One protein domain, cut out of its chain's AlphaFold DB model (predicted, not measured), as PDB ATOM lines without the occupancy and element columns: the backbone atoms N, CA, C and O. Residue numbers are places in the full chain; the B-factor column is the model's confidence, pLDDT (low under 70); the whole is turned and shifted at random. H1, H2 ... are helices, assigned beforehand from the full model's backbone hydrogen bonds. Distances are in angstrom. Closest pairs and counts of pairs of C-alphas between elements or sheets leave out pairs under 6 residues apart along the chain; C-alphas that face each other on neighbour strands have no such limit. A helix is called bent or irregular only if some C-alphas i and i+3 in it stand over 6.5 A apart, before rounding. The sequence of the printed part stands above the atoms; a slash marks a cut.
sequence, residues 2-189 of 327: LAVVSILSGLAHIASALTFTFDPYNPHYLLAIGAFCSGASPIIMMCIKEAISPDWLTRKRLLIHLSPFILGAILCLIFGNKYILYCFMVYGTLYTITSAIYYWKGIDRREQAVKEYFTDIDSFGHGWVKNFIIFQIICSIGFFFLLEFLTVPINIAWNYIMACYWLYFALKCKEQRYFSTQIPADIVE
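This is residues 2 to 189 of the 327 residues of the protein "HTH araC/xylS-type domain-containing protein" of uncultured bacterium fosmid pJB154B8_contig II (UniProt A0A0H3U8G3). A long bundle of seven helices, H1 to H7, runs along one axis: H2 and H3 follow each other end to end through the middle, and H1, H4, H5, H6 and H7 stand round them. The small H8 lies beyond the end of H7 and touches no helix. The printed part has 188 residues with eight named helices, H1 to H8 in chain order, and no named strand; its class is all helix. It is compact, with a radius of gyration of the C-alphas of 18.2 A, and elongated, spanning 59 by 32 by 26 A.

H1, residues 2 to 21, forms a helical hairpin with H2, residues 27 to 37; H1 touches it with residues 15 to 19 alone, closest at the C-alphas of Ala 15 and Ile 33, 6.3 A. H3, residues 40 to 52, and H2 meet only through their link. H4, residues 59 to 79, touches H2 at a shallow tilt of 17 degrees, opposite ways, with the C-alphas of Ala 32 and Ala 73 closest at 4.2 A. H4 is irregular, with C-alphas 65 and 68 7.0 A apart, and has a kink of 44 degrees near residue 66. H5, residues 82 to 115, is the hub, touching H2, H3, H4 and H6, residues 127 to 149. Its closest C-alphas to H3 are those of Thr 96 and Ser 41, 6.0 A; to H6, those of Ala 100 and Ile 133, 6.2 A. H7, residues 152 to 181, touches H3 the same way at a shallow tilt of 19 degrees, closest at the C-alphas of Ala 51 and Arg 177, 4.9 A. H6 and H7 are close but not clearly touching. H8, residues 185 to 189, and H7 are apart. Every O i to N i+4 pair is within hydrogen-bond range in H1, H2, H3, H5, H7 and H8; in H4 15 of 17 are, in H6 16 of 19.

H1 begins at C-alpha 2, (138.925, 233.186, 166.624), and is 26.8 A long. H5, the longest, measures 49.0 A and ends at C-alpha 115, (136.438, 209.205, 146.274). H7 measures 43.7 A, H6 33.6 A and H4 29.3 A. H8 ends at C-alpha 189, (147.939, 218.487, 146.120).

The C-alphas of Asp 23 and Tyr 117, the two farthest apart, are 59.2 A from each other. The printed part has no cut. The link from H5 to H6, 11 residues, is long. Residues 148 to 153 stand free. Mean pLDDT of the printed part is 74.8; it is under 70 at residues 2 to 25, 122 to 127, 144 to 152 and 155.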
ATOM      1  N   LEU A   2     139.253 232.474 165.368       39.12
ATOM      2  CA  LEU A   2     138.925 233.186 166.624       39.12
ATOM      3  C   LEU A   2     138.882 234.709 166.438       39.12
ATOM      4  O   LEU A   2     137.963 235.349 166.921       39.12
ATOM      5  N   ALA A   3     139.794 235.266 165.633       41.31
ATOM      6  CA  ALA A   3     139.741 236.670 165.230       41.31
ATOM      7  C   ALA A   3     138.476 237.021 164.426       41.31
ATOM      8  O   ALA A   3     137.944 238.098 164.606       41.31
ATOM      9  N   VAL A   4     137.950 236.126 163.582       47.56
ATOM     10  CA  VAL A   4     136.744 236.391 162.771       47.56
ATOM     11  C   VAL A   4     135.470 236.238 163.600       47.56
ATOM     12  O   VAL A   4     134.561 237.038 163.457       47.56
ATOM     13  N   VAL A   5     135.421 235.264 164.510       44.47
ATOM     14  CA  VAL A   5     134.335 235.116 165.493       44.47
ATOM     15  C   VAL A   5     134.348 236.278 166.487       44.47
ATOM     16  O   VAL A   5     133.296 236.811 166.807       44.47
ATOM     17  N   SER A   6     135.529 236.728 166.914       46.97
ATOM     18  CA  SER A   6     135.708 237.929 167.735       46.97
ATOM     19  C   SER A   6     135.373 239.205 166.964       46.97
ATOM     20  O   SER A   6     134.793 240.108 167.550       46.97
ATOM     21  N   ILE A   7     135.642 239.262 165.655       51.00
ATOM     22  CA  ILE A   7     135.162 240.337 164.781       51.00
ATOM     23  C   ILE A   7     133.637 240.275 164.693       51.00
ATOM     24  O   ILE A   7     133.011 241.270 164.981       51.00
ATOM     25  N   LEU A   8     133.005 239.139 164.388       49.09
ATOM     26  CA  LEU A   8     131.541 239.021 164.285       49.09
ATOM     27  C   LEU A   8     130.819 239.308 165.612       49.09
ATOM     28  O   LEU A   8     129.825 240.028 165.627       49.09
ATOM     29  N   SER A   9     131.337 238.797 166.729       46.97
ATOM     30  CA  SER A   9     130.854 239.101 168.081       46.97
ATOM     31  C   SER A   9     131.098 240.568 168.430       46.97
ATOM     32  O   SER A   9     130.186 241.240 168.893       46.97
ATOM     33  N   GLY A  10     132.286 241.096 168.135       49.53
ATOM     34  CA  GLY A  10     132.619 242.508 168.302       49.53
ATOM     35  C   GLY A  10     131.728 243.411 167.455       49.53
ATOM     36  O   GLY A  10     131.292 244.444 167.930       49.53
ATOM     37  N   LEU A  11     131.372 242.993 166.246       52.12
ATOM     38  CA  LEU A  11     130.463 243.686 165.344       52.12
ATOM     39  C   LEU A  11     129.015 243.646 165.844       52.12
ATOM     40  O   LEU A  11     128.330 244.658 165.757       52.12
ATOM     41  N   ALA A  12     128.565 242.531 166.426       49.84
ATOM     42  CA  ALA A  12     127.268 242.445 167.100       49.84
ATOM     43  C   ALA A  12     127.228 243.314 168.371       49.84
ATOM     44  O   ALA A  12     126.231 243.987 168.633       49.84
ATOM     45  N   HIS A  13     128.326 243.362 169.130       53.38
ATOM     46  CA  HIS A  13     128.478 244.253 170.279       53.38
ATOM     47  C   HIS A  13     128.565 245.720 169.867       53.38
ATOM     48  O   HIS A  13     127.981 246.550 170.546       53.38
ATOM     49  N   ILE A  14     129.227 246.046 168.755       51.25
ATOM     50  CA  ILE A  14     129.271 247.397 168.188       51.25
ATOM     51  C   ILE A  14     127.883 247.784 167.678       51.25
ATOM     52  O   ILE A  14     127.435 248.873 167.993       51.25
ATOM     53  N   ALA A  15     127.159 246.911 166.976       51.06
ATOM     54  CA  ALA A  15     125.785 247.179 166.550       51.06
ATOM     55  C   ALA A  15     124.852 247.414 167.752       51.06
ATOM     56  O   ALA A  15     124.095 248.379 167.756       51.06
ATOM     57  N   SER A  16     124.971 246.595 168.803       52.25
ATOM     58  CA  SER A  16     124.232 246.759 170.064       52.25
ATOM     59  C   SER A  16     124.630 248.044 170.808       52.25
ATOM     60  O   SER A  16     123.780 248.829 171.227       52.25
ATOM     61  N   ALA A  17     125.926 248.339 170.904       49.66
ATOM     62  CA  ALA A  17     126.423 249.569 171.508       49.66
ATOM     63  C   ALA A  17     125.979 250.801 170.712       49.66
ATOM     64  O   ALA A  17     125.589 251.792 171.316       49.66
ATOM     65  N   LEU A  18     125.958 250.737 169.379       47.62
ATOM     66  CA  LEU A  18     125.451 251.796 168.507       47.62
ATOM     67  C   LEU A  18     123.941 252.002 168.697       47.62
ATOM     68  O   LEU A  18     123.517 253.149 168.758       47.62
ATOM     69  N   THR A  19     123.145 250.942 168.891       53.25
ATOM     70  CA  THR A  19     121.717 251.090 169.245       53.25
ATOM     71  C   THR A  19     121.476 251.702 170.628       53.25
ATOM     72  O   THR A  19     120.416 252.274 170.846       53.25
ATOM     73  N   PHE A  20     122.426 251.577 171.564       49.75
ATOM     74  CA  PHE A  20     122.306 252.115 172.926       49.75
ATOM     75  C   PHE A  20     122.943 253.504 173.108       49.75
ATOM     76  O   PHE A  20     122.542 254.238 174.006       49.75
ATOM     77  N   THR A  21     123.951 253.855 172.304       53.47
ATOM     78  CA  THR A  21     124.694 255.129 172.400       53.47
ATOM     79  C   THR A  21     124.152 256.213 171.474       53.47
ATOM     80  O   THR A  21     124.288 257.394 171.785       53.47
ATOM     81  N   PHE A  22     123.523 255.829 170.364       54.81
ATOM     82  CA  PHE A  22     122.831 256.742 169.460       54.81
ATOM     83  C   PHE A  22     121.328 256.652 169.685       54.81
ATOM     84  O   PHE A  22     120.836 255.606 170.093       54.81
ATOM     85  N   ASP A  23     120.616 257.757 169.439       59.66
ATOM     86  CA  ASP A  23     119.160 257.838 169.576       59.66
ATOM     87  C   ASP A  23     118.500 256.613 168.907       59.66
ATOM     88  O   ASP A  23     118.529 256.514 167.673       59.66
ATOM     89  N   PRO A  24     117.936 255.664 169.685       55.84
ATOM     90  CA  PRO A  24     117.405 254.408 169.158       55.84
ATOM     91  C   PRO A  24     116.200 254.626 168.235       55.84
ATOM     92  O   PRO A  24     115.768 253.696 167.555       55.84
ATOM     93  N   TYR A  25     115.676 255.854 168.183       60.66
ATOM     94  CA  TYR A  25     114.595 256.270 167.301       60.66
ATOM     95  C   TYR A  25     115.081 256.956 166.021       60.66
ATOM     96  O   TYR A  25     114.261 257.253 165.151       60.66
ATOM     97  N   ASN A  26     116.387 257.195 165.857       73.94
ATOM     98  CA  ASN A  26     116.902 257.817 164.648       73.94
ATOM     99  C   ASN A  26     116.924 256.795 163.488       73.94
ATOM    100  O   ASN A  26     117.699 255.829 163.507       73.94
ATOM    101  N   PRO A  27     116.114 257.019 162.434       75.12
ATOM    102  CA  PRO A  27     115.941 256.049 161.359       75.12
ATOM    103  C   PRO A  27     117.229 255.818 160.561       75.12
ATOM    104  O   PRO A  27     117.435 254.721 160.051       75.12
ATOM    105  N   HIS A  28     118.137 256.796 160.488       80.12
ATOM    106  CA  HIS A  28     119.399 256.664 159.755       80.12
ATOM    107  C   HIS A  28     120.303 255.587 160.369       80.12
ATOM    108  O   HIS A  28     120.878 254.774 159.642       80.12
ATOM    109  N   TYR A  29     120.397 255.538 161.702       74.38
ATOM    110  CA  TYR A  29     121.216 254.547 162.406       74.38
ATOM    111  C   TYR A  29     120.636 253.140 162.277       74.38
ATOM    112  O   TYR A  29     121.377 252.199 161.996       74.38
ATOM    113  N   LEU A  30     119.314 252.996 162.396       72.50
ATOM    114  CA  LEU A  30     118.638 251.710 162.204       72.50
ATOM    115  C   LEU A  30     118.864 251.161 160.786       72.50
ATOM    116  O   LEU A  30     119.200 249.986 160.616       72.50
ATOM    117  N   LEU A  31     118.765 252.023 159.770       78.19
ATOM    118  CA  LEU A  31     119.039 251.652 158.381       78.19
ATOM    119  C   LEU A  31     120.511 251.274 158.157       78.19
ATOM    120  O   LEU A  31     120.805 250.329 157.422       78.19
ATOM    121  N   ALA A  32     121.444 251.981 158.796       75.06
ATOM    122  CA  ALA A  32     122.870 251.691 158.697       75.06
ATOM    123  C   ALA A  32     123.244 250.349 159.339       75.06
ATOM    124  O   ALA A  32     124.004 249.580 158.751       75.06
ATOM    125  N   ILE A  33     122.661 250.034 160.498       73.25
ATOM    126  CA  ILE A  33     122.840 248.743 161.171       73.25
ATOM    127  C   ILE A  33     122.285 247.611 160.302       73.25
ATOM    128  O   ILE A  33     122.969 246.609 160.108       73.25
ATOM    129  N   GLY A  34     121.103 247.776 159.700       73.44
ATOM    130  CA  GLY A  34     120.544 246.781 158.778       73.44
ATOM    131  C   GLY A  34     121.437 246.517 157.556       73.44
ATOM    132  O   GLY A  34     121.658 245.361 157.176       73.44
ATOM    133  N   ALA A  35     122.004 247.574 156.964       76.94
ATOM    134  CA  ALA A  35     122.913 247.457 155.822       76.94
ATOM    135  C   ALA A  35     124.225 246.765 156.219       76.94
ATOM    136  O   ALA A  35     124.723 245.903 155.494       76.94
ATOM    137  N   PHE A  36     124.744 247.080 157.405       73.00
ATOM    138  CA  PHE A  36     125.933 246.447 157.957       73.00
ATOM    139  C   PHE A  36     125.714 244.956 158.270       73.00
ATOM    140  O   PHE A  36     126.529 244.116 157.888       73.00
ATOM    141  N   CYS A  37     124.586 244.603 158.892       71.31
ATOM    142  CA  CYS A  37     124.210 243.218 159.197       71.31
ATOM    143  C   CYS A  37     124.050 242.359 157.934       71.31
ATOM    144  O   CYS A  37     124.373 241.172 157.949       71.31
ATOM    145  N   SER A  38     123.647 242.966 156.813       72.81
ATOM    146  CA  SER A  38     123.606 242.297 155.504       72.81
ATOM    147  C   SER A  38     125.003 241.851 155.023       72.81
ATOM    148  O   SER A  38     125.123 240.943 154.202       72.81
ATOM    149  N   GLY A  39     126.073 242.431 155.583       72.69
ATOM    150  CA  GLY A  39     127.469 242.044 155.372       72.69
ATOM    151  C   GLY A  39     127.935 240.811 156.157       72.69
ATOM    152  O   GLY A  39     129.089 240.410 156.014       72.69
ATOM    153  N   ALA A  40     127.077 240.157 156.947       74.69
ATOM    154  CA  ALA A  40     127.409 238.873 157.578       74.69
ATOM    155  C   ALA A  40     127.606 237.745 156.540       74.69
ATOM    156  O   ALA A  40     128.445 236.857 156.715       74.69
ATOM    157  N   SER A  41     126.885 237.828 155.422       76.69
ATOM    158  CA  SER A  41     126.897 236.884 154.303       76.69
ATOM    159  C   SER A  41     128.281 236.616 153.686       76.69
ATOM    160  O   SER A  41     128.698 235.457 153.632       76.69
ATOM    161  N   PRO A  42     129.060 237.626 153.250       80.94
ATOM    162  CA  PRO A  42     130.423 237.398 152.771       80.94
ATOM    163  C   PRO A  42     131.357 236.832 153.846       80.94
ATOM    164  O   PRO A  42     132.243 236.046 153.515       80.94
ATOM    165  N   ILE A  43     131.170 237.181 155.125       79.06
ATOM    166  CA  ILE A  43     132.026 236.684 156.215       79.06
ATOM    167  C   ILE A  43     131.851 235.180 156.395       79.06
ATOM    168  O   ILE A  43     132.846 234.458 156.463       79.06
ATOM    169  N   ILE A  44     130.604 234.700 156.404       76.94
ATOM    170  CA  ILE A  44     130.291 233.264 156.388       76.94
ATOM    171  C   ILE A  44     131.050 232.579 155.259       76.94
ATOM    172  O   ILE A  44     131.718 231.572 155.477       76.94
ATOM    173  N   MET A  45     130.963 233.149 154.060       78.06
ATOM    174  CA  MET A  45     131.558 232.569 152.867       78.06
ATOM    175  C   MET A  45     133.056 232.369 152.984       78.06
ATOM    176  O   MET A  45     133.606 231.314 152.658       78.06
ATOM    177  N   MET A  46     133.715 233.402 153.484       81.81
ATOM    178  CA  MET A  46     135.144 233.397 153.715       81.81
ATOM    179  C   MET A  46     135.530 232.388 154.801       81.81
ATOM    180  O   MET A  46     136.516 231.676 154.634       81.81
ATOM    181  N   CYS A  47     134.731 232.261 155.866       79.12
ATOM    182  CA  CYS A  47     134.924 231.241 156.899       79.12
ATOM    183  C   CYS A  47     134.773 229.818 156.354       79.12
ATOM    184  O   CYS A  47     135.604 228.972 156.669       79.12
ATOM    185  N   ILE A  48     133.757 229.561 155.521       78.06
ATOM    186  CA  ILE A  48     133.581 228.259 154.864       78.06
ATOM    187  C   ILE A  48     134.794 227.970 153.978       78.06
ATOM    188  O   ILE A  48     135.358 226.884 154.054       78.06
ATOM    189  N   LYS A  49     135.251 228.939 153.172       78.31
ATOM    190  CA  LYS A  49     136.401 228.711 152.284       78.31
ATOM    191  C   LYS A  49     137.683 228.437 153.051       78.31
ATOM    192  O   LYS A  49     138.398 227.525 152.673       78.31
ATOM    193  N   GLU A  50     137.932 229.175 154.123       80.75
ATOM    194  CA  GLU A  50     139.077 228.970 155.015       80.75
ATOM    195  C   GLU A  50     139.011 227.629 155.764       80.75
ATOM    196  O   GLU A  50     140.045 227.058 156.096       80.75
ATOM    197  N   ALA A  51     137.809 227.123 156.058       74.56
ATOM    198  CA  ALA A  51     137.630 225.818 156.691       74.56
ATOM    199  C   ALA A  51     137.881 224.649 155.722       74.56
ATOM    200  O   ALA A  51     138.292 223.583 156.167       74.56
ATOM    201  N   ILE A  52     137.627 224.849 154.422       72.06
ATOM    202  CA  ILE A  52     137.815 223.836 153.366       72.06
ATOM    203  C   ILE A  52     139.235 223.886 152.786       72.06
ATOM    204  O   ILE A  52     139.857 222.852 152.561       72.06
ATOM    205  N   SER A  53     139.733 225.093 152.526       71.62
ATOM    206  CA  SER A  53     141.040 225.388 151.942       71.62
ATOM    207  C   SER A  53     141.780 226.325 152.906       71.62
ATOM    208  O   SER A  53     141.564 227.543 152.843       71.62
ATOM    209  N   PRO A  54     142.594 225.782 153.830       71.62
ATOM    210  CA  PRO A  54     143.372 226.587 154.765       71.62
ATOM    211  C   PRO A  54     144.199 227.663 154.048       71.62
ATOM    212  O   PRO A  54     144.638 227.472 152.917       71.62
ATOM    213  N   ASP A  55     144.383 228.811 154.702       75.06
ATOM    214  CA  ASP A  55     145.190 229.951 154.230       75.06
ATOM    215  C   ASP A  55     144.636 230.705 153.009       75.06
ATOM    216  O   ASP A  55     145.260 231.631 152.476       75.06
ATOM    217  N   TRP A  56     143.405 230.403 152.596       79.75
ATOM    218  CA  TRP A  56     142.724 231.183 151.570       79.75
ATOM    219  C   TRP A  56     142.342 232.590 152.066       79.75
ATOM    220  O   TRP A  56     142.293 233.545 151.277       79.75
ATOM    221  N   LEU A  57     142.052 232.770 153.357       82.31
ATOM    222  CA  LEU A  57     141.602 234.056 153.883       82.31
ATOM    223  C   LEU A  57     142.756 235.056 154.036       82.31
ATOM    224  O   LEU A  57     143.603 234.943 154.916       82.31
ATOM    225  N   THR A  58     142.725 236.132 153.244       84.56
ATOM    226  CA  THR A  58     143.684 237.246 153.340       84.56
ATOM    227  C   THR A  58     142.986 238.560 153.686       84.56
ATOM    228  O   THR A  58     141.817 238.762 153.352       84.56
ATOM    229  N   ARG A  59     143.717 239.509 154.296       82.06
ATOM    230  CA  ARG A  59     143.192 240.860 154.599       82.06
ATOM    231  C   ARG A  59     142.657 241.565 153.350       82.06
ATOM    232  O   ARG A  59     141.620 242.214 153.410       82.06
ATOM    233  N   LYS A  60     143.335 241.396 152.208       87.12
ATOM    234  CA  LYS A  60     142.917 241.968 150.919       87.12
ATOM    235  C   LYS A  60     141.552 241.426 150.483       87.12
ATOM    236  O   LYS A  60     140.673 242.214 150.154       87.12
ATOM    237  N   ARG A  61     141.358 240.101 150.517       85.19
ATOM    238  CA  ARG A  61     140.073 239.462 150.169       85.19
ATOM    239  C   ARG A  61     138.964 239.887 151.133       85.19
ATOM    240  O   ARG A  61     137.889 240.262 150.677       85.19
ATOM    241  N   LEU A  62     139.254 239.924 152.435       84.69
ATOM    242  CA  LEU A  62     138.312 240.389 153.458       84.69
ATOM    243  C   LEU A  62     137.786 241.798 153.152       84.69
ATOM    244  O   LEU A  62     136.578 242.013 153.146       84.69
ATOM    245  N   LEU A  63     138.685 242.741 152.858       86.50
ATOM    246  CA  LEU A  63     138.309 244.122 152.557       86.50
ATOM    247  C   LEU A  63     137.485 244.237 151.271       86.50
ATOM    248  O   LEU A  63     136.488 244.950 151.265       86.50
ATOM    249  N   ILE A  64     137.856 243.507 150.214       88.75
ATOM    250  CA  ILE A  64     137.133 243.515 148.931       88.75
ATOM    251  C   ILE A  64     135.690 243.024 149.100       88.75
ATOM    252  O   ILE A  64     134.767 243.618 148.553       88.75
ATOM    253  N   HIS A  65     135.480 241.948 149.861       87.00
ATOM    254  CA  HIS A  65     134.144 241.378 150.034       87.00
ATOM    255  C   HIS A  65     133.271 242.164 151.028       87.00
ATOM    256  O   HIS A  65     132.047 242.103 150.935       87.00
ATOM    257  N   LEU A  66     133.873 242.917 151.957       87.25
ATOM    258  CA  LEU A  66     133.144 243.746 152.923       87.25
ATOM    259  C   LEU A  66     132.875 245.175 152.443       87.25
ATOM    260  O   LEU A  66     131.916 245.793 152.909       87.25
ATOM    261  N   SER A  67     133.677 245.711 151.516       89.31
ATOM    262  CA  SER A  67     133.566 247.111 151.089       89.31
ATOM    263  C   SER A  67     132.179 247.525 150.582       89.31
ATOM    264  O   SER A  67     131.771 248.635 150.925       89.31
ATOM    265  N   PRO A  68     131.403 246.694 149.847       89.44
ATOM    266  CA  PRO A  68     130.060 247.087 149.417       89.44
ATOM    267  C   PRO A  68     129.111 247.309 150.601       89.44
ATOM    268  O   PRO A  68     128.342 248.263 150.603       89.44
ATOM    269  N   PHE A  69     129.198 246.482 151.643       86.69
ATOM    270  CA  PHE A  69     128.317 246.565 152.812       86.69
ATOM    271  C   PHE A  69     128.690 247.724 153.739       86.69
ATOM    272  O   PHE A  69     127.811 248.400 154.270       86.69
ATOM    273  N   ILE A  70     129.991 248.005 153.879       87.19
ATOM    274  CA  ILE A  70     130.476 249.198 154.588       87.19
ATOM    275  C   ILE A  70     130.000 250.462 153.862       87.19
ATOM    276  O   ILE A  70     129.477 251.376 154.498       87.19
ATOM    277  N   LEU A  71     130.123 250.499 152.530       90.19
ATOM    278  CA  LEU A  71     129.618 251.602 151.716       90.19
ATOM    279  C   LEU A  71     128.103 251.774 151.892       90.19
ATOM    280  O   LEU A  71     127.641 252.891 152.101       90.19
ATOM    281  N   GLY A  72     127.338 250.681 151.874       86.81
ATOM    282  CA  GLY A  72     125.896 250.723 152.105       86.81
ATOM    283  C   GLY A  72     125.511 251.282 153.470       86.81
ATOM    284  O   GLY A  72     124.624 252.129 153.551       86.81
ATOM    285  N   ALA A  73     126.221 250.892 154.532       85.81
ATOM    286  CA  ALA A  73     126.008 251.442 155.867       85.81
ATOM    287  C   ALA A  73     126.267 252.959 155.914       85.81
ATOM    288  O   ALA A  73     125.452 253.703 156.458       85.81
ATOM    289  N   ILE A  74     127.349 253.432 155.284       88.94
ATOM    290  CA  ILE A  74     127.667 254.866 155.187       88.94
ATOM    291  C   ILE A  74     126.572 255.620 154.416       88.94
ATOM    292  O   ILE A  74     126.122 256.675 154.858       88.94
ATOM    293  N   LEU A  75     126.101 255.075 153.290       90.88
ATOM    294  CA  LEU A  75     125.025 255.682 152.503       90.88
ATOM    295  C   LEU A  75     123.710 255.762 153.296       90.88
ATOM    296  O   LEU A  75     123.028 256.783 153.242       90.88
ATOM    297  N   CYS A  76     123.373 254.731 154.074       86.38
ATOM    298  CA  CYS A  76     122.215 254.765 154.968       86.38
ATOM    299  C   CYS A  76     122.339 255.851 156.048       86.38
ATOM    300  O   CYS A  76     121.356 256.542 156.307       86.38
ATOM    301  N   LEU A  77     123.530 256.051 156.631       86.56
ATOM    302  CA  LEU A  77     123.763 257.124 157.607       86.56
ATOM    303  C   LEU A  77     123.546 258.510 156.988       86.56
ATOM    304  O   LEU A  77     122.858 259.341 157.574       86.56
ATOM    305  N   ILE A  78     124.094 258.745 155.793       90.19
ATOM    306  CA  ILE A  78     124.035 260.054 155.125       90.19
ATOM    307  C   ILE A  78     122.616 260.371 154.641       90.19
ATOM    308  O   ILE A  78     122.113 261.466 154.878       90.19
ATOM    309  N   PHE A  79     121.966 259.425 153.958       90.31
ATOM    310  CA  PHE A  79     120.724 259.692 153.228       90.31
ATOM    311  C   PHE A  79     119.452 259.260 153.964       90.31
ATOM    312  O   PHE A  79     118.376 259.738 153.616       90.31
ATOM    313  N   GLY A  80     119.535 258.338 154.930       84.81
ATOM    314  CA  GLY A  80     118.371 257.872 155.700       84.81
ATOM    315  C   GLY A  80     117.282 257.204 154.866       84.81
ATOM    316  O   GLY A  80     116.118 257.178 155.260       84.81
ATOM    317  N   ASN A  81     117.630 256.693 153.684       86.25
ATOM    318  CA  ASN A  81     116.659 256.183 152.730       86.25
ATOM    319  C   ASN A  81     116.546 254.653 152.809       86.25
ATOM    320  O   ASN A  81     117.488 253.929 152.483       86.25
ATOM    321  N   LYS A  82     115.356 254.155 153.165       82.94
ATOM    322  CA  LYS A  82     115.053 252.716 153.255       82.94
ATOM    323  C   LYS A  82     115.256 251.942 151.948       82.94
ATOM    324  O   LYS A  82     115.572 250.760 151.984       82.94
ATOM    325  N   TYR A  83     115.131 252.592 150.792       88.50
ATOM    326  CA  TYR A  83     115.364 251.937 149.505       88.50
ATOM    327  C   TYR A  83     116.844 251.593 149.297       88.50
ATOM    328  O   TYR A  83     117.140 250.563 148.699       88.50
ATOM    329  N   ILE A  84     117.771 252.385 149.855       87.50
ATOM    330  CA  ILE A  84     119.208 252.061 149.848       87.50
ATOM    331  C   ILE A  84     119.433 250.755 150.613       87.50
ATOM    332  O   ILE A  84     120.079 249.844 150.099       87.50
ATOM    333  N   LEU A  85     118.834 250.632 151.801       83.06
ATOM    334  CA  LEU A  85     118.880 249.407 152.593       83.06
ATOM    335  C   LEU A  85     118.354 248.202 151.800       83.06
ATOM    336  O   LEU A  85     119.051 247.194 151.706       83.06
ATOM    337  N   TYR A  86     117.176 248.314 151.180       85.81
ATOM    338  CA  TYR A  86     116.606 247.224 150.381       85.81
ATOM    339  C   TYR A  86     117.509 246.815 149.212       85.81
ATOM    340  O   TYR A  86     117.691 245.620 148.982       85.81
ATOM    341  N   CYS A  87     118.141 247.766 148.515       87.94
ATOM    342  CA  CYS A  87     119.115 247.450 147.469       87.94
ATOM    343  C   CYS A  87     120.294 246.624 148.008       87.94
ATOM    344  O   CYS A  87     120.676 245.630 147.390       87.94
ATOM    345  N   PHE A  88     120.849 246.991 149.169       84.62
ATOM    346  CA  PHE A  88     121.953 246.247 149.784       84.62
ATOM    347  C   PHE A  88     121.535 244.887 150.334       84.62
ATOM    348  O   PHE A  88     122.327 243.945 150.283       84.62
ATOM    349  N   MET A  89     120.297 244.749 150.801       81.06
ATOM    350  CA  MET A  89     119.757 243.454 151.203       81.06
ATOM    351  C   MET A  89     119.595 242.532 150.000       81.06
ATOM    352  O   MET A  89     120.043 241.389 150.046       81.06
ATOM    353  N   VAL A  90     119.025 243.030 148.897       85.56
ATOM    354  CA  VAL A  90     118.887 242.255 147.654       85.56
ATOM    355  C   VAL A  90     120.266 241.847 147.142       85.56
ATOM    356  O   VAL A  90     120.481 240.680 146.822       85.56
ATOM    357  N   TYR A  91     121.227 242.773 147.137       87.19
ATOM    358  CA  TYR A  91     122.619 242.470 146.815       87.19
ATOM    359  C   TYR A  91     123.199 241.384 147.735       87.19
ATOM    360  O   TYR A  91     123.790 240.424 147.243       87.19
ATOM    361  N   GLY A  92     122.988 241.489 149.049       83.19
ATOM    362  CA  GLY A  92     123.428 240.503 150.035       83.19
ATOM    363  C   GLY A  92     122.836 239.113 149.793       83.19
ATOM    364  O   GLY A  92     123.566 238.127 149.857       83.19
ATOM    365  N   THR A  93     121.553 239.021 149.442       81.44
ATOM    366  CA  THR A  93     120.888 237.751 149.105       81.44
ATOM    367  C   THR A  93     121.361 237.172 147.782       81.44
ATOM    368  O   THR A  93     121.613 235.976 147.678       81.44
ATOM    369  N   LEU A  94     121.536 237.997 146.751       86.50
ATOM    370  CA  LEU A  94     122.111 237.526 145.491       86.50
ATOM    371  C   LEU A  94     123.548 237.039 145.702       86.50
ATOM    372  O   LEU A  94     123.939 236.004 145.161       86.50
ATOM    373  N   TYR A  95     124.318 237.733 146.541       86.00
ATOM    374  CA  TYR A  95     125.651 237.309 146.945       86.00
ATOM    375  C   TYR A  95     125.612 235.961 147.678       86.00
ATOM    376  O   TYR A  95     126.377 235.068 147.317       86.00
ATOM    377  N   THR A  96     124.722 235.756 148.661       81.69
ATOM    378  CA  THR A  96     124.613 234.456 149.354       81.69
ATOM    379  C   THR A  96     124.206 233.344 148.412       81.69
ATOM    380  O   THR A  96     124.791 232.275 148.489       81.69
ATOM    381  N   ILE A  97     123.261 233.572 147.499       83.75
ATOM    382  CA  ILE A  97     122.801 232.541 146.560       83.75
ATOM    383  C   ILE A  97     123.904 232.176 145.560       83.75
ATOM    384  O   ILE A  97     124.208 230.999 145.367       83.75
ATOM    385  N   THR A  98     124.532 233.169 144.926       85.62
ATOM    386  CA  THR A  98     125.594 232.928 143.930       85.62
ATOM    387  C   THR A  98     126.791 232.232 144.555       85.62
ATOM    388  O   THR A  98     127.311 231.255 144.008       85.62
ATOM    389  N   SER A  99     127.190 232.688 145.737       81.19
ATOM    390  CA  SER A  99     128.246 232.045 146.490       81.19
ATOM    391  C   SER A  99     127.802 230.647 146.951       81.19
ATOM    392  O   SER A  99     128.511 229.692 146.678       81.19
ATOM    393  N   ALA A 100     126.610 230.446 147.513       81.94
ATOM    394  CA  ALA A 100     126.089 229.122 147.880       81.94
ATOM    395  C   ALA A 100     126.204 228.103 146.737       81.94
ATOM    396  O   ALA A 100     126.727 227.011 146.943       81.94
ATOM    397  N   ILE A 101     125.803 228.484 145.520       83.44
ATOM    398  CA  ILE A 101     125.916 227.641 144.321       83.44
ATOM    399  C   ILE A 101     127.380 227.314 143.998       83.44
ATOM    400  O   ILE A 101     127.702 226.165 143.691       83.44
ATOM    401  N   TYR A 102     128.275 228.305 144.057       83.19
ATOM    402  CA  TYR A 102     129.705 228.099 143.814       83.19
ATOM    403  C   TYR A 102     130.307 227.083 144.796       83.19
ATOM    404  O   TYR A 102     131.040 226.186 144.376       83.19
ATOM    405  N   TYR A 103     129.964 227.178 146.083       79.06
ATOM    406  CA  TYR A 103     130.489 226.266 147.103       79.06
ATOM    407  C   TYR A 103     129.844 224.897 147.030       79.06
ATOM    408  O   TYR A 103     130.555 223.916 147.191       79.06
ATOM    409  N   TRP A 104     128.549 224.811 146.732       81.19
ATOM    410  CA  TRP A 104     127.883 223.529 146.526       81.19
ATOM    411  C   TRP A 104     128.586 222.729 145.426       81.19
ATOM    412  O   TRP A 104     129.020 221.606 145.655       81.19
ATOM    413  N   LYS A 105     128.831 223.369 144.276       80.25
ATOM    414  CA  LYS A 105     129.594 222.766 143.177       80.25
ATOM    415  C   LYS A 105     131.047 222.472 143.549       80.25
ATOM    416  O   LYS A 105     131.626 221.530 143.030       80.25
ATOM    417  N   GLY A 106     131.686 223.307 144.366       78.12
ATOM    418  CA  GLY A 106     133.050 223.059 144.851       78.12
ATOM    419  C   GLY A 106     133.134 221.842 145.771       78.12
ATOM    420  O   GLY A 106     134.034 221.029 145.622       78.12
ATOM    421  N   ILE A 107     132.170 221.701 146.679       77.88
ATOM    422  CA  ILE A 107     132.064 220.577 147.609       77.88
ATOM    423  C   ILE A 107     131.814 219.278 146.854       77.88
ATOM    424  O   ILE A 107     132.506 218.308 147.128       77.88
ATOM    425  N   ASP A 108     130.872 219.265 145.909       78.56
ATOM    426  CA  ASP A 108     130.568 218.054 145.138       78.56
ATOM    427  C   ASP A 108     131.808 217.567 144.372       78.56
ATOM    428  O   ASP A 108     132.148 216.391 144.445       78.56
ATOM    429  N   ARG A 109     132.551 218.489 143.744       77.75
ATOM    430  CA  ARG A 109     133.816 218.170 143.064       77.75
ATOM    431  C   ARG A 109     134.886 217.640 144.012       77.75
ATOM    432  O   ARG A 109     135.564 216.663 143.728       77.75
ATOM    433  N   ARG A 110     135.020 218.247 145.192       77.19
ATOM    434  CA  ARG A 110     135.951 217.767 146.219       77.19
ATOM    435  C   ARG A 110     135.568 216.380 146.729       77.19
ATOM    436  O   ARG A 110     136.440 215.550 146.944       77.19
ATOM    437  N   GLU A 111     134.278 216.118 146.922       78.75
ATOM    438  CA  GLU A 111     133.771 214.794 147.299       78.75
ATOM    439  C   GLU A 111     134.089 213.754 146.211       78.75
ATOM    440  O   GLU A 111     134.518 212.650 146.547       78.75
ATOM    441  N   GLN A 112     133.953 214.109 144.927       78.56
ATOM    442  CA  GLN A 112     134.365 213.262 143.799       78.56
ATOM    443  C   GLN A 112     135.883 213.024 143.791       78.56
ATOM    444  O   GLN A 112     136.318 211.877 143.750       78.56
ATOM    445  N   ALA A 113     136.691 214.070 143.961       76.44
ATOM    446  CA  ALA A 113     138.146 213.958 144.048       76.44
ATOM    447  C   ALA A 113     138.613 213.072 145.215       76.44
ATOM    448  O   ALA A 113     139.530 212.267 145.073       76.44
ATOM    449  N   VAL A 114     137.969 213.177 146.379       78.62
ATOM    450  CA  VAL A 114     138.299 212.364 147.560       78.62
ATOM    451  C   VAL A 114     137.944 210.887 147.340       78.62
ATOM    452  O   VAL A 114     138.696 210.019 147.792       78.62
ATOM    453  N   LYS A 115     136.855 210.584 146.614       81.38
ATOM    454  CA  LYS A 115     136.438 209.205 146.274       81.38
ATOM    455  C   LYS A 115     137.470 208.428 145.460       81.38
ATOM    456  O   LYS A 115     137.544 207.205 145.575       81.38
ATOM    457  N   GLU A 116     138.286 209.121 144.676       79.44
ATOM    458  CA  GLU A 116     139.355 208.497 143.896       79.44
ATOM    459  C   GLU A 116     140.475 207.915 144.774       79.44
ATOM    460  O   GLU A 116     141.172 206.993 144.355       79.44
ATOM    461  N   TYR A 117     140.640 208.401 146.012       75.81
ATOM    462  CA  TYR A 117     141.805 208.071 146.847       75.81
ATOM    463  C   TYR A 117     141.469 207.495 148.225       75.81
ATOM    464  O   TYR A 117     142.303 206.782 148.797       75.81
ATOM    465  N   PHE A 118     140.271 207.762 148.752       79.75
ATOM    466  CA  PHE A 118     139.869 207.392 150.108       79.75
ATOM    467  C   PHE A 118     138.551 206.639 150.168       79.75
ATOM    468  O   PHE A 118     137.617 206.920 149.427       79.75
ATOM    469  N   THR A 119     138.449 205.738 151.147       80.56
ATOM    470  CA  THR A 119     137.217 204.990 151.433       80.56
ATOM    471  C   THR A 119     136.310 205.657 152.467       80.56
ATOM    472  O   THR A 119     135.154 205.272 152.589       80.56
ATOM    473  N   ASP A 120     136.835 206.603 153.252       75.62
ATOM    474  CA  ASP A 120     136.098 207.293 154.319       75.62
ATOM    475  C   ASP A 120     135.914 208.768 153.962       75.62
ATOM    476  O   ASP A 120     136.760 209.601 154.274       75.62
ATOM    477  N   ILE A 121     134.821 209.077 153.261       71.06
ATOM    478  CA  ILE A 121     134.486 210.451 152.857       71.06
ATOM    479  C   ILE A 121     133.791 211.193 153.998       71.06
ATOM    480  O   ILE A 121     133.922 212.407 154.086       71.06
ATOM    481  N   ASP A 122     133.079 210.491 154.885       68.75
ATOM    482  CA  ASP A 122     132.267 211.112 155.939       68.75
ATOM    483  C   ASP A 122     133.131 211.921 156.918       68.75
ATOM    484  O   ASP A 122     132.732 213.013 157.324       68.75
ATOM    485  N   SER A 123     134.351 211.458 157.208       64.88
ATOM    486  CA  SER A 123     135.345 212.213 157.992       64.88
ATOM    487  C   SER A 123     135.785 213.529 157.329       64.88
ATOM    488  O   SER A 123     136.221 214.455 158.010       64.88
ATOM    489  N   PHE A 124     135.646 213.635 156.007       63.00
ATOM    490  CA  PHE A 124     135.903 214.850 155.224       63.00
ATOM    491  C   PHE A 124     134.611 215.569 154.808       63.00
ATOM    492  O   PHE A 124     134.667 216.641 154.201       63.00
ATOM    493  N   GLY A 125     133.453 214.981 155.115       61.38
ATOM    494  CA  GLY A 125     132.163 215.305 154.533       61.38
ATOM    495  C   GLY A 125     131.689 216.701 154.910       61.38
ATOM    496  O   GLY A 125     131.505 217.044 156.078       61.38
ATOM    497  N   HIS A 126     131.387 217.505 153.896       67.12
ATOM    498  CA  HIS A 126     130.881 218.865 154.063       67.12
ATOM    499  C   HIS A 126     129.349 218.893 154.183       67.12
ATOM    500  O   HIS A 126     128.726 219.929 153.951       67.12
ATOM    501  N   GLY A 127     128.707 217.775 154.542       68.75
ATOM    502  CA  GLY A 127     127.243 217.677 154.624       68.75
ATOM    503  C   GLY A 127     126.631 218.728 155.557       68.75
ATOM    504  O   GLY A 127     125.577 219.297 155.270       68.75
ATOM    505  N   TRP A 128     127.347 219.085 156.628       76.38
ATOM    506  CA  TRP A 128     126.953 220.175 157.520       76.38
ATOM    507  C   TRP A 128     126.966 221.547 156.825       76.38
ATOM    508  O   TRP A 128     126.123 222.386 157.140       76.38
ATOM    509  N   VAL A 129     127.860 221.772 155.854       78.38
ATOM    510  CA  VAL A 129     127.959 223.016 155.072       78.38
ATOM    511  C   VAL A 129     126.749 223.173 154.155       78.38
ATOM    512  O   VAL A 129     126.182 224.260 154.086       78.38
ATOM    513  N   LYS A 130     126.303 222.092 153.498       78.31
ATOM    514  CA  LYS A 130     125.089 222.096 152.659       78.31
ATOM    515  C   LYS A 130     123.855 222.490 153.486       78.31
ATOM    516  O   LYS A 130     123.138 223.422 153.119       78.31
ATOM    517  N   ASN A 131     123.674 221.875 154.659       81.44
ATOM    518  CA  ASN A 131     122.595 222.227 155.595       81.44
ATOM    519  C   ASN A 131     122.704 223.676 156.094       81.44
ATOM    520  O   ASN A 131     121.700 224.383 156.198       81.44
ATOM    521  N   PHE A 132     123.925 224.137 156.369       82.25
ATOM    522  CA  PHE A 132     124.194 225.502 156.805       82.25
ATOM    523  C   PHE A 132     123.812 226.535 155.741       82.25
ATOM    524  O   PHE A 132     123.147 227.520 156.057       82.25
ATOM    525  N   ILE A 133     124.192 226.289 154.485       79.31
ATOM    526  CA  ILE A 133     123.859 227.133 153.334       79.31
ATOM    527  C   ILE A 133     122.340 227.236 153.157       79.31
ATOM    528  O   ILE A 133     121.821 228.341 152.995       79.31
ATOM    529  N   ILE A 134     121.615 226.113 153.231       82.12
ATOM    530  CA  ILE A 134     120.147 226.112 153.134       82.12
ATOM    531  C   ILE A 134     119.542 226.971 154.246       82.12
ATOM    532  O   ILE A 134     118.727 227.854 153.976       82.12
ATOM    533  N   PHE A 135     119.972 226.754 155.490       83.06
ATOM    534  CA  PHE A 135     119.486 227.527 156.629       83.06
ATOM    535  C   PHE A 135     119.782 229.026 156.477       83.06
ATOM    536  O   PHE A 135     118.912 229.847 156.750       83.06
ATOM    537  N   GLN A 136     120.963 229.400 155.974       79.19
ATOM    538  CA  GLN A 136     121.307 230.798 155.697       79.19
ATOM    539  C   GLN A 136     120.380 231.457 154.687       79.19
ATOM    540  O   GLN A 136     119.995 232.611 154.873       79.19
ATOM    541  N   ILE A 137     120.019 230.747 153.620       80.06
ATOM    542  CA  ILE A 137     119.088 231.262 152.615       80.06
ATOM    543  C   ILE A 137     117.712 231.483 153.256       80.06
ATOM    544  O   ILE A 137     117.135 232.556 153.085       80.06
ATOM    545  N   ILE A 138     117.231 230.530 154.063       82.56
ATOM    546  CA  ILE A 138     115.961 230.654 154.799       82.56
ATOM    547  C   ILE A 138     115.999 231.850 155.758       82.56
ATOM    548  O   ILE A 138     115.081 232.665 155.742       82.56
ATOM    549  N   CYS A 139     117.063 232.002 156.551       78.06
ATOM    550  CA  CYS A 139     117.228 233.137 157.459       78.06
ATOM    551  C   CYS A 139     117.347 234.466 156.718       78.06
ATOM    552  O   CYS A 139     116.789 235.454 157.181       78.06
ATOM    553  N   SER A 140     118.027 234.493 155.569       76.06
ATOM    554  CA  SER A 140     118.137 235.691 154.735       76.06
ATOM    555  C   SER A 140     116.759 236.112 154.235       76.06
ATOM    556  O   SER A 140     116.396 237.266 154.405       76.06
ATOM    557  N   ILE A 141     115.962 235.181 153.701       76.00
ATOM    558  CA  ILE A 141     114.586 235.446 153.249       76.00
ATOM    559  C   ILE A 141     113.701 235.858 154.432       76.00
ATOM    560  O   ILE A 141     112.979 236.846 154.347       76.00
ATOM    561  N   GLY A 142     113.789 235.144 155.556       72.69
ATOM    562  CA  GLY A 142     113.044 235.451 156.775       72.69
ATOM    563  C   GLY A 142     113.352 236.849 157.307       72.69
ATOM    564  O   GLY A 142     112.427 237.561 157.681       72.69
ATOM    565  N   PHE A 143     114.617 237.278 157.264       72.19
ATOM    566  CA  PHE A 143     115.055 238.602 157.710       72.19
ATOM    567  C   PHE A 143     114.410 239.749 156.913       72.19
ATOM    568  O   PHE A 143     114.075 240.772 157.507       72.19
ATOM    569  N   PHE A 144     114.149 239.569 155.610       68.50
ATOM    570  CA  PHE A 144     113.411 240.556 154.804       68.50
ATOM    571  C   PHE A 144     111.989 240.780 155.313       68.50
ATOM    572  O   PHE A 144     111.564 241.923 155.449       68.50
ATOM    573  N   PHE A 145     111.268 239.699 155.614       65.06
ATOM    574  CA  PHE A 145     109.903 239.780 156.140       65.06
ATOM    575  C   PHE A 145     109.885 240.237 157.599       65.06
ATOM    576  O   PHE A 145     108.955 240.909 158.030       65.06
ATOM    577  N   LEU A 146     110.926 239.909 158.364       63.91
ATOM    578  CA  LEU A 146     111.055 240.302 159.761       63.91
ATOM    579  C   LEU A 146     111.152 241.839 159.901       63.91
ATOM    580  O   LEU A 146     110.481 242.423 160.745       63.91
ATOM    581  N   LEU A 147     111.892 242.535 159.037       64.50
ATOM    582  CA  LEU A 147     112.095 243.988 159.165       64.50
ATOM    583  C   LEU A 147     110.830 244.851 159.037       64.50
ATOM    584  O   LEU A 147     110.826 245.980 159.523       64.50
ATOM    585  N   GLU A 148     109.764 244.340 158.421       58.06
ATOM    586  CA  GLU A 148     108.501 245.076 158.272       58.06
ATOM    587  C   GLU A 148     107.540 244.904 159.462       58.06
ATOM    588  O   GLU A 148     106.640 245.726 159.630       58.06
ATOM    589  N   PHE A 149     107.726 243.883 160.310       63.47
ATOM    590  CA  PHE A 149     106.693 243.446 161.266       63.47
ATOM    591  C   PHE A 149     107.114 243.414 162.748       63.47
ATOM    592  O   PHE A 149     106.292 243.083 163.605       63.47
ATOM    593  N   LEU A 150     108.362 243.730 163.109       61.66
ATOM    594  CA  LEU A 150     108.864 243.369 164.443       61.66
ATOM    595  C   LEU A 150     108.710 244.430 165.521       61.66
ATOM    596  O   LEU A 150     109.343 245.484 165.519       61.66
ATOM    597  N   THR A 151     107.992 244.022 166.558       69.50
ATOM    598  CA  THR A 151     108.118 244.570 167.902       69.50
ATOM    599  C   THR A 151     109.509 244.267 168.487       69.50
ATOM    600  O   THR A 151     110.156 243.270 168.150       69.50
ATOM    601  N   VAL A 152     109.974 245.115 169.412       69.94
ATOM    602  CA  VAL A 152     111.277 244.978 170.100       69.94
ATOM    603  C   VAL A 152     111.550 243.559 170.649       69.94
ATOM    604  O   VAL A 152     112.661 243.063 170.445       69.94
ATOM    605  N   PRO A 153     110.589 242.846 171.280       72.69
ATOM    606  CA  PRO A 153     110.841 241.511 171.832       72.69
ATOM    607  C   PRO A 153     111.249 240.468 170.788       72.69
ATOM    608  O   PRO A 153     112.098 239.620 171.059       72.69
ATOM    609  N   ILE A 154     110.674 240.529 169.587       73.56
ATOM    610  CA  ILE A 154     110.947 239.530 168.555       73.56
ATOM    611  C   ILE A 154     112.343 239.763 167.942       73.56
ATOM    612  O   ILE A 154     113.063 238.802 167.679       73.56
ATOM    613  N   ASN A 155     112.787 241.024 167.823       69.94
ATOM    614  CA  ASN A 155     114.169 241.357 167.446       69.94
ATOM    615  C   ASN A 155     115.196 240.792 168.440       69.94
ATOM    616  O   ASN A 155     116.218 240.232 168.043       69.94
ATOM    617  N   ILE A 156     114.917 240.906 169.741       71.50
ATOM    618  CA  ILE A 156     115.785 240.358 170.789       71.50
ATOM    619  C   ILE A 156     115.868 238.831 170.669       71.50
ATOM    620  O   ILE A 156     116.968 238.275 170.673       71.50
ATOM    621  N   ALA A 157     114.728 238.151 170.510       76.81
ATOM    622  CA  ALA A 157     114.689 236.699 170.338       76.81
ATOM    623  C   ALA A 157     115.480 236.239 169.099       76.81
ATOM    624  O   ALA A 157     116.279 235.305 169.190       76.81
ATOM    625  N   TRP A 158     115.318 236.931 167.967       76.25
ATOM    626  CA  TRP A 158     116.071 236.661 166.740       76.25
ATOM    627  C   TRP A 158     117.584 236.763 166.954       76.25
ATOM    628  O   TRP A 158     118.326 235.868 166.549       76.25
ATOM    629  N   ASN A 159     118.051 237.799 167.657       73.88
ATOM    630  CA  ASN A 159     119.475 237.976 167.947       73.88
ATOM    631  C   ASN A 159     120.061 236.815 168.764       73.88
ATOM    632  O   ASN A 159     121.155 236.347 168.448       73.88
ATOM    633  N   TYR A 160     119.339 236.308 169.769       77.88
ATOM    634  CA  TYR A 160     119.787 235.141 170.539       77.88
ATOM    635  C   TYR A 160     119.815 233.861 169.697       77.88
ATOM    636  O   TYR A 160     120.792 233.113 169.762       77.88
ATOM    637  N   ILE A 161     118.790 233.626 168.870       80.94
ATOM    638  CA  ILE A 161     118.748 232.478 167.950       80.94
ATOM    639  C   ILE A 161     119.947 232.523 166.999       80.94
ATOM    640  O   ILE A 161     120.670 231.532 166.862       80.94
ATOM    641  N   MET A 162     120.206 233.687 166.400       75.75
ATOM    642  CA  MET A 162     121.346 233.874 165.511       75.75
ATOM    643  C   MET A 162     122.669 233.689 166.260       75.75
ATOM    644  O   MET A 162     123.550 233.010 165.746       75.75
ATOM    645  N   ALA A 163     122.819 234.206 167.484       74.19
ATOM    646  CA  ALA A 163     124.032 234.021 168.285       74.19
ATOM    647  C   ALA A 163     124.338 232.537 168.567       74.19
ATOM    648  O   ALA A 163     125.476 232.097 168.383       74.19
ATOM    649  N   CYS A 164     123.330 231.745 168.944       80.19
ATOM    650  CA  CYS A 164     123.470 230.296 169.130       80.19
ATOM    651  C   CYS A 164     123.885 229.597 167.830       80.19
ATOM    652  O   CYS A 164     124.780 228.749 167.815       80.19
ATOM    653  N   TYR A 165     123.263 229.992 166.724       81.50
ATOM    654  CA  TYR A 165     123.589 229.479 165.405       81.50
ATOM    655  C   TYR A 165     125.032 229.824 164.978       81.50
ATOM    656  O   TYR A 165     125.750 228.966 164.459       81.50
ATOM    657  N   TRP A 166     125.505 231.040 165.264       78.31
ATOM    658  CA  TRP A 166     126.888 231.464 165.015       78.31
ATOM    659  C   TRP A 166     127.905 230.678 165.838       78.31
ATOM    660  O   TRP A 166     128.970 230.321 165.329       78.31
ATOM    661  N   LEU A 167     127.578 230.376 167.096       78.69
ATOM    662  CA  LEU A 167     128.419 229.541 167.944       78.69
ATOM    663  C   LEU A 167     128.541 228.125 167.366       78.69
ATOM    664  O   LEU A 167     129.653 227.617 167.221       78.69
ATOM    665  N   TYR A 168     127.418 227.519 166.970       84.25
ATOM    666  CA  TYR A 168     127.411 226.214 166.309       84.25
ATOM    667  C   TYR A 168     128.275 226.209 165.037       84.25
ATOM    668  O   TYR A 168     129.129 225.335 164.870       84.25
ATOM    669  N   PHE A 169     128.117 227.220 164.176       83.31
ATOM    670  CA  PHE A 169     128.914 227.374 162.957       83.31
ATOM    671  C   PHE A 169     130.416 227.432 163.230       83.31
ATOM    672  O   PHE A 169     131.203 226.757 162.566       83.31
ATOM    673  N   ALA A 170     130.819 228.239 164.212       79.44
ATOM    674  CA  ALA A 170     132.218 228.417 164.569       79.44
ATOM    675  C   ALA A 170     132.846 227.110 165.073       79.44
ATOM    676  O   ALA A 170     133.979 226.792 164.703       79.44
ATOM    677  N   LEU A 171     132.107 226.336 165.876       81.94
ATOM    678  CA  LEU A 171     132.548 225.023 166.348       81.94
ATOM    679  C   LEU A 171     132.737 224.050 165.179       81.94
ATOM    680  O   LEU A 171     133.779 223.400 165.103       81.94
ATOM    681  N   LYS A 172     131.796 224.017 164.227       82.75
ATOM    682  CA  LYS A 172     131.901 223.167 163.032       82.75
ATOM    683  C   LYS A 172     133.030 223.573 162.091       82.75
ATOM    684  O   LYS A 172     133.769 222.709 161.629       82.75
ATOM    685  N   CYS A 173     133.251 224.869 161.879       78.56
ATOM    686  CA  CYS A 173     134.410 225.342 161.116       78.56
ATOM    687  C   CYS A 173     135.733 224.928 161.773       78.56
ATOM    688  O   CYS A 173     136.678 224.559 161.076       78.56
ATOM    689  N   LYS A 174     135.819 224.986 163.110       79.38
ATOM    690  CA  LYS A 174     137.017 224.579 163.857       79.38
ATOM    691  C   LYS A 174     137.274 223.077 163.728       79.38
ATOM    692  O   LYS A 174     138.416 222.689 163.501       79.38
ATOM    693  N   GLU A 175     136.227 222.267 163.859       81.31
ATOM    694  CA  GLU A 175     136.273 220.816 163.660       81.31
ATOM    695  C   GLU A 175     136.746 220.470 162.239       81.31
ATOM    696  O   GLU A 175     137.736 219.760 162.084       81.31
ATOM    697  N   GLN A 176     136.139 221.070 161.206       78.25
ATOM    698  CA  GLN A 176     136.531 220.852 159.809       78.25
ATOM    699  C   GLN A 176     137.988 221.251 159.547       78.25
ATOM    700  O   GLN A 176     138.728 220.506 158.906       78.25
ATOM    701  N   ARG A 177     138.429 222.403 160.075       76.94
ATOM    702  CA  ARG A 177     139.820 222.847 159.925       76.94
ATOM    703  C   ARG A 177     140.783 221.846 160.551       76.94
ATOM    704  O   ARG A 177     141.779 221.510 159.918       76.94
ATOM    705  N   TYR A 178     140.487 221.365 161.760       77.94
ATOM    706  CA  TYR A 178     141.307 220.354 162.424       77.94
ATOM    707  C   TYR A 178     141.476 219.116 161.537       77.94
ATOM    708  O   TYR A 178     142.609 218.722 161.279       77.94
ATOM    709  N   PHE A 179     140.389 218.577 160.976       73.62
ATOM    710  CA  PHE A 179     140.465 217.443 160.047       73.62
ATOM    711  C   PHE A 179     141.231 217.769 158.762       73.62
ATOM    712  O   PHE A 179     142.096 216.992 158.366       73.62
ATOM    713  N   SER A 180     140.991 218.933 158.151       73.56
ATOM    714  CA  SER A 180     141.697 219.347 156.929       73.56
ATOM    715  C   SER A 180     143.217 219.423 157.121       73.56
ATOM    716  O   SER A 180     143.962 219.057 156.221       73.56
ATOM    717  N   THR A 181     143.684 219.818 158.314       73.50
ATOM    718  CA  THR A 181     145.119 219.882 158.637       73.50
ATOM    719  C   THR A 181     145.762 218.525 158.917       73.50
ATOM    720  O   THR A 181     146.983 218.436 158.915       73.50
ATOM    721  N   GLN A 182     144.972 217.475 159.165       72.81
ATOM    722  CA  GLN A 182     145.491 216.111 159.333       72.81
ATOM    723  C   GLN A 182     145.745 215.413 157.988       72.81
ATOM    724  O   GLN A 182     146.326 214.332 157.968       72.81
ATOM    725  N   ILE A 183     145.299 216.000 156.870       72.44
ATOM    726  CA  ILE A 183     145.529 215.453 155.533       72.44
ATOM    727  C   ILE A 183     146.989 215.736 155.138       72.44
ATOM    728  O   ILE A 183     147.390 216.901 155.126       72.44
ATOM    729  N   PRO A 184     147.789 214.706 154.804       74.44
ATOM    730  CA  PRO A 184     149.140 214.884 154.276       74.44
ATOM    731  C   PRO A 184     149.179 215.802 153.044       74.44
ATOM    732  O   PRO A 184     148.274 215.776 152.211       74.44
ATOM    733  N   ALA A 185     150.230 216.618 152.919       76.00
ATOM    734  CA  ALA A 185     150.328 217.644 151.876       76.00
ATOM    735  C   ALA A 185     150.295 217.069 150.447       76.00
ATOM    736  O   ALA A 185     149.669 217.653 149.569       76.00
ATOM    737  N   ASP A 186     150.900 215.898 150.238       71.69
ATOM    738  CA  ASP A 186     150.884 215.181 148.959       71.69
ATOM    739  C   ASP A 186     149.466 214.766 148.549       71.69
ATOM    740  O   ASP A 186     149.134 214.747 147.370       71.69
ATOM    741  N   ILE A 187     148.600 214.478 149.520       71.62
ATOM    742  CA  ILE A 187     147.198 214.150 149.274       71.62
ATOM    743  C   ILE A 187     146.388 215.415 148.976       71.62
ATOM    744  O   ILE A 187     145.515 215.389 148.109       71.62
ATOM    745  N   VAL A 188     146.663 216.525 149.663       76.56
ATOM    746  CA  VAL A 188     146.000 217.807 149.372       76.56
ATOM    747  C   VAL A 188     146.278 218.238 147.934       76.56
ATOM    748  O   VAL A 188     145.333 218.563 147.221       76.56
ATOM    749  N   GLU A 189     147.535 218.162 147.495       75.00
ATOM    750  CA  GLU A 189     147.939 218.487 146.120       75.00
ATOM    751  C   GLU A 189     147.196 217.618 145.091       75.00
ATOM    752  O   GLU A 189     146.703 218.121 144.083       75.00
TER     753      GLU A 189